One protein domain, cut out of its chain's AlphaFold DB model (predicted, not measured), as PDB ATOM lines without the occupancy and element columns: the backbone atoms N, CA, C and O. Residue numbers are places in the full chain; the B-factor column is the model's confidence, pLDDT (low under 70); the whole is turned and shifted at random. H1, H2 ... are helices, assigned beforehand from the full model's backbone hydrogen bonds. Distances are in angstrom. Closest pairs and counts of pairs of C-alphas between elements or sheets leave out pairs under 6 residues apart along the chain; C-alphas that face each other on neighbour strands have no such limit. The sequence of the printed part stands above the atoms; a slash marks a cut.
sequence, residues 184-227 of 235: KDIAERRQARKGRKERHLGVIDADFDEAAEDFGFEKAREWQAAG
ATOM      1  N   LYS A 184     -34.045  -0.262 -29.401       75.06
ATOM      2  CA  LYS A 184     -32.653  -0.547 -29.040       75.06
ATOM      3  C   LYS A 184     -31.831   0.741 -28.935       75.06
ATOM      4  O   LYS A 184     -31.195   0.949 -27.910       75.06
ATOM      5  N   ASP A 185     -31.960   1.656 -29.899       73.19
ATOM      6  CA  ASP A 185     -31.279   2.963 -29.856       73.19
ATOM      7  C   ASP A 185     -31.689   3.793 -28.629       73.19
ATOM      8  O   ASP A 185     -30.888   4.532 -28.051       73.19
ATOM      9  N   ILE A 186     -32.955   3.682 -28.211       73.56
ATOM     10  CA  ILE A 186     -33.456   4.344 -27.000       73.56
ATOM     11  C   ILE A 186     -32.838   3.709 -25.750       73.56
ATOM     12  O   ILE A 186     -32.366   4.434 -24.873       73.56
ATOM     13  N   ALA A 187     -32.808   2.376 -25.673       73.44
ATOM     14  CA  ALA A 187     -32.217   1.652 -24.551       73.44
ATOM     15  C   ALA A 187     -30.716   1.953 -24.402       73.44
ATOM     16  O   ALA A 187     -30.261   2.269 -23.302       73.44
ATOM     17  N   GLU A 188     -29.964   1.958 -25.504       75.88
ATOM     18  CA  GLU A 188     -28.536   2.297 -25.518       75.88
ATOM     19  C   GLU A 188     -28.290   3.738 -25.055       75.88
ATOM     20  O   GLU A 188     -27.391   3.998 -24.253       75.88
ATOM     21  N   ARG A 189     -29.130   4.692 -25.474       69.56
ATOM     22  CA  ARG A 189     -29.047   6.078 -24.985       69.56
ATOM     23  C   ARG A 189     -29.377   6.201 -23.502       69.56
ATOM     24  O   ARG A 189     -28.710   6.974 -22.814       69.56
ATOM     25  N   ARG A 190     -30.373   5.463 -23.003       73.75
ATOM     26  CA  ARG A 190     -30.698   5.412 -21.566       73.75
ATOM     27  C   ARG A 190     -29.523   4.855 -20.765       73.75
ATOM     28  O   ARG A 190     -29.118   5.469 -19.783       73.75
ATOM     29  N   GLN A 191     -28.895   3.777 -21.232       73.38
ATOM     30  CA  GLN A 191     -27.693   3.219 -20.603       73.38
ATOM     31  C   GLN A 191     -26.502   4.184 -20.647       73.38
ATOM     32  O   GLN A 191     -25.832   4.377 -19.637       73.38
ATOM     33  N   ALA A 192     -26.265   4.859 -21.775       68.56
ATOM     34  CA  ALA A 192     -25.205   5.858 -21.885       68.56
ATOM     35  C   ALA A 192     -25.445   7.065 -20.960       68.56
ATOM     36  O   ALA A 192     -24.500   7.580 -20.362       68.56
ATOM     37  N   ARG A 193     -26.702   7.511 -20.802       67.50
ATOM     38  CA  ARG A 193     -27.080   8.545 -19.824       67.50
ATOM     39  C   ARG A 193     -26.868   8.070 -18.397       67.50
ATOM     40  O   ARG A 193     -26.280   8.817 -17.625       67.50
ATOM     41  N   LYS A 194     -27.267   6.838 -18.075       64.44
ATOM     42  CA  LYS A 194     -27.013   6.212 -16.773       64.44
ATOM     43  C   LYS A 194     -25.526   6.191 -16.452       64.44
ATOM     44  O   LYS A 194     -25.125   6.756 -15.445       64.44
ATOM     45  N   GLY A 195     -24.699   5.707 -17.376       63.94
ATOM     46  CA  GLY A 195     -23.248   5.689 -17.208       63.94
ATOM     47  C   GLY A 195     -22.594   7.077 -17.131       63.94
ATOM     48  O   GLY A 195     -21.522   7.197 -16.547       63.94
ATOM     49  N   ARG A 196     -23.202   8.132 -17.693       64.75
ATOM     50  CA  ARG A 196     -22.716   9.523 -17.565       64.75
ATOM     51  C   ARG A 196     -23.174  10.190 -16.264       64.75
ATOM     52  O   ARG A 196     -22.353  10.823 -15.611       64.75
ATOM     53  N   LYS A 197     -24.443  10.022 -15.870       59.22
ATOM     54  CA  LYS A 197     -24.999  10.529 -14.601       59.22
ATOM     55  C   LYS A 197     -24.358   9.817 -13.394       59.22
ATOM     56  O   LYS A 197     -24.063  10.469 -12.405       59.22
ATOM     57  N   GLU A 198     -24.027   8.527 -13.504       59.91
ATOM     58  CA  GLU A 198     -23.309   7.776 -12.457       59.91
ATOM     59  C   GLU A 198     -21.832   8.199 -12.306       59.91
ATOM     60  O   GLU A 198     -21.285   8.087 -11.213       59.91
ATOM     61  N   ARG A 199     -21.190   8.739 -13.357       57.50
ATOM     62  CA  ARG A 199     -19.813   9.280 -13.291       57.50
ATOM     63  C   ARG A 199     -19.726  10.680 -12.682       57.50
ATOM     64  O   ARG A 199     -18.649  11.074 -12.242       57.50
ATOM     65  N   HIS A 200     -20.825  11.432 -12.646       53.22
ATOM     66  CA  HIS A 200     -20.872  12.696 -11.920       53.22
ATOM     67  C   HIS A 200     -21.186  12.418 -10.445       53.22
ATOM     68  O   HIS A 200     -22.322  12.152 -10.063       53.22
ATOM     69  N   LEU A 201     -20.161  12.514  -9.596       55.19
ATOM     70  CA  LEU A 201     -20.241  12.452  -8.127       55.19
ATOM     71  C   LEU A 201     -20.982  13.661  -7.495       55.19
ATOM     72  O   LEU A 201     -20.766  13.971  -6.331       55.19
ATOM     73  N   GLY A 202     -21.829  14.362  -8.253       61.22
ATOM     74  CA  GLY A 202     -22.572  15.550  -7.820       61.22
ATOM     75  C   GLY A 202     -24.090  15.352  -7.836       61.22
ATOM     76  O   GLY A 202     -24.583  14.259  -8.142       61.22
ATOM     77  N   VAL A 203     -24.809  16.429  -7.498       62.69
ATOM     78  CA  VAL A 203     -26.273  16.528  -7.611       62.69
ATOM     79  C   VAL A 203     -26.669  16.269  -9.066       62.69
ATOM     80  O   VAL A 203     -26.153  16.892  -9.994       62.69
ATOM     81  N   ILE A 204     -27.543  15.294  -9.260       66.25
ATOM     82  CA  ILE A 204     -28.161  14.943 -10.526       66.25
ATOM     83  C   ILE A 204     -29.232  16.002 -10.794       66.25
ATOM     84  O   ILE A 204     -30.146  16.183  -9.994       66.25
ATOM     85  N   ASP A 205     -29.121  16.687 -11.933       65.56
ATOM     86  CA  ASP A 205     -30.152  17.596 -12.448       65.56
ATOM     87  C   ASP A 205     -31.317  16.765 -13.013       65.56
ATOM     88  O   ASP A 205     -31.431  16.550 -14.218       65.56
ATOM     89  N   ALA A 206     -32.062  16.148 -12.099       68.81
ATOM     90  CA  ALA A 206     -33.312  15.432 -12.316       68.81
ATOM     91  C   ALA A 206     -34.108  15.488 -11.007       68.81
ATOM     92  O   ALA A 206     -33.525  15.365  -9.921       68.81
ATOM     93  N   ASP A 207     -35.419  15.681 -11.110       79.62
ATOM     94  CA  ASP A 207     -36.322  15.539  -9.969       79.62
ATOM     95  C   ASP A 207     -36.606  14.054  -9.672       79.62
ATOM     96  O   ASP A 207     -36.072  13.145 -10.320       79.62
ATOM     97  N   PHE A 208     -37.398  13.792  -8.631       80.69
ATOM     98  CA  PHE A 208     -37.717  12.424  -8.223       80.69
ATOM     99  C   PHE A 208     -38.467  11.645  -9.302       80.69
ATOM    100  O   PHE A 208     -38.154  10.473  -9.512       80.69
ATOM    101  N   ASP A 209     -39.411  12.276  -9.995       78.31
ATOM    102  CA  ASP A 209     -40.249  11.600 -10.982       78.31
ATOM    103  C   ASP A 209     -39.433  11.246 -12.231       78.31
ATOM    104  O   ASP A 209     -39.467  10.100 -12.690       78.31
ATOM    105  N   GLU A 210     -38.595  12.171 -12.708       76.19
ATOM    106  CA  GLU A 210     -37.652  11.926 -13.800       76.19
ATOM    107  C   GLU A 210     -36.633  10.839 -13.414       76.19
ATOM    108  O   GLU A 210     -36.329   9.942 -14.206       76.19
ATOM    109  N   ALA A 211     -36.126  10.859 -12.175       77.88
ATOM    110  CA  ALA A 211     -35.206   9.835 -11.690       77.88
ATOM    111  C   ALA A 211     -35.879   8.458 -11.544       77.88
ATOM    112  O   ALA A 211     -35.259   7.435 -11.853       77.88
ATOM    113  N   ALA A 212     -37.132   8.411 -11.095       82.00
ATOM    114  CA  ALA A 212     -37.894   7.177 -10.953       82.00
ATOM    115  C   ALA A 212     -38.214   6.558 -12.321       82.00
ATOM    116  O   ALA A 212     -38.091   5.339 -12.472       82.00
ATOM    117  N   GLU A 213     -38.548   7.379 -13.320       76.62
ATOM    118  CA  GLU A 213     -38.790   6.928 -14.694       76.62
ATOM    119  C   GLU A 213     -37.504   6.408 -15.365       76.62
ATOM    120  O   GLU A 213     -37.514   5.353 -16.007       76.62
ATOM    121  N   ASP A 214     -36.380   7.112 -15.194       72.50
ATOM    122  CA  ASP A 214     -35.114   6.766 -15.852       72.50
ATOM    123  C   ASP A 214     -34.365   5.599 -15.173       72.50
ATOM    124  O   ASP A 214     -33.683   4.821 -15.855       72.50
ATOM    125  N   PHE A 215     -34.442   5.473 -13.838       72.75
ATOM    126  CA  PHE A 215     -33.566   4.587 -13.048       72.75
ATOM    127  C   PHE A 215     -34.288   3.589 -12.144       72.75
ATOM    128  O   PHE A 215     -33.634   2.675 -11.634       72.75
ATOM    129  N   GLY A 216     -35.605   3.728 -11.988       78.56
ATOM    130  CA  GLY A 216     -36.418   2.924 -11.087       78.56
ATOM    131  C   GLY A 216     -36.595   3.565  -9.710       78.56
ATOM    132  O   GLY A 216     -35.736   4.292  -9.206       78.56
ATOM    133  N   PHE A 217     -37.730   3.251  -9.086       83.06
ATOM    134  CA  PHE A 217     -38.211   3.886  -7.857       83.06
ATOM    135  C   PHE A 217     -37.259   3.731  -6.660       83.06
ATOM    136  O   PHE A 217     -37.065   4.669  -5.889       83.06
ATOM    137  N   GLU A 218     -36.640   2.557  -6.507       80.50
ATOM    138  CA  GLU A 218     -35.697   2.281  -5.413       80.50
ATOM    139  C   GLU A 218     -34.456   3.174  -5.507       80.50
ATOM    140  O   GLU A 218     -34.072   3.816  -4.531       80.50
ATOM    141  N   LYS A 219     -33.887   3.311  -6.710       78.38
ATOM    142  CA  LYS A 219     -32.680   4.113  -6.933       78.38
ATOM    143  C   LYS A 219     -32.956   5.618  -6.842       78.38
ATOM    144  O   LYS A 219     -32.125   6.367  -6.333       78.38
ATOM    145  N   ALA A 220     -34.144   6.054  -7.268       82.19
ATOM    146  CA  ALA A 220     -34.606   7.424  -7.064       82.19
ATOM    147  C   ALA A 220     -34.734   7.766  -5.569       82.19
ATOM    148  O   ALA A 220     -34.257   8.817  -5.143       82.19
ATOM    149  N   ARG A 221     -35.281   6.856  -4.745       83.56
ATOM    150  CA  ARG A 221     -35.333   7.031  -3.280       83.56
ATOM    151  C   ARG A 221     -33.951   7.120  -2.647       83.56
ATOM    152  O   ARG A 221     -33.731   7.997  -1.817       83.56
ATOM    153  N   GLU A 222     -33.025   6.243  -3.033       83.12
ATOM    154  CA  GLU A 222     -31.642   6.285  -2.542       83.12
ATOM    155  C   GLU A 222     -30.983   7.640  -2.834       83.12
ATOM    156  O   GLU A 222     -30.333   8.227  -1.968       83.12
ATOM    157  N   TRP A 223     -31.175   8.178  -4.041       84.44
ATOM    158  CA  TRP A 223     -30.616   9.472  -4.426       84.44
ATOM    159  C   TRP A 223     -31.315  10.663  -3.778       84.44
ATOM    160  O   TRP A 223     -30.636  11.631  -3.442       84.44
ATOM    161  N   GLN A 224     -32.625  10.588  -3.543       83.69
ATOM    162  CA  GLN A 224     -33.351  11.605  -2.783       83.69
ATOM    163  C   GLN A 224     -32.851  11.664  -1.335       83.69
ATOM    164  O   GLN A 224     -32.518  12.738  -0.842       83.69
ATOM    165  N   ALA A 225     -32.720  10.504  -0.682       83.31
ATOM    166  CA  ALA A 225     -32.198  10.404   0.680       83.31
ATOM    167  C   ALA A 225     -30.746  10.898   0.787       83.31
ATOM    168  O   ALA A 225     -30.361  11.490   1.792       83.31
ATOM    169  N   ALA A 226     -29.947  10.700  -0.264       79.81
ATOM    170  CA  ALA A 226     -28.572  11.181  -0.344       79.81
ATOM    171  C   ALA A 226     -28.442  12.666  -0.754       79.81
ATOM    172  O   ALA A 226     -27.321  13.124  -0.977       79.81
ATOM    173  N   GLY A 227     -29.547  13.411  -0.910       79.75
ATOM    174  CA  GLY A 227     -29.525  14.817  -1.344       79.75
ATOM    175  C   GLY A 227     -28.958  15.013  -2.756       79.75
ATOM    176  O   GLY A 227     -28.406  16.064  -3.073       79.75
TER     177      GLY A 227
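Overview. This is residues 184 to 227 of the 235 residues of an uncharacterized protein of Duganella sp. CY15W (UniProt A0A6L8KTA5). A longer helix, H1, forms an arm whose residues 184 to 189 stick out, and an arching link of residues 198 to 207 joins it to two short helices, H2 and H3, which pack together at a steep angle. The printed part has 44 residues with three named helices, H1, H2 and H3 in chain order, and no named strand: all helix. It is compact, with a radius of gyration of the C-alphas of 10.5 A, yet elongated, spanning 31 by 20 by 14 A.

Arrangement. H1, residues 184 to 197, is close to but not clearly touching H2, residues 208 to 215; their closest C-alphas, of Arg 190 and Asp 214, are 7.3 A apart. They run opposite ways at a steep tilt of 61 degrees. H2 touches H3, residues 217 to 225, the closest C-alphas being those of Ala 212 and Ala 220, 5.1 A apart. These two run opposite ways at a steep tilt of 51 degrees. H1 and H3 are apart. In H1, H2 and H3 every O i to N i+4 pair is within hydrogen-bond range.

Along the chain. H1 begins at C-alpha 184 (-32.653, -0.547, -29.040) and is 19.7 A long. H2 measures 10.1 A. H3 measures 12.3 A and ends at C-alpha 225 (-32.198, 10.404, 0.680).

Size, cuts and confidence. The C-alphas farthest apart, of Lys 184 and Gly 227, are 31.8 A apart. The printed part has no cut; H1 to H2 is a short link, H2 to H3 a tight one. Residue 189 and residues 192 to 206 are under pLDDT 70.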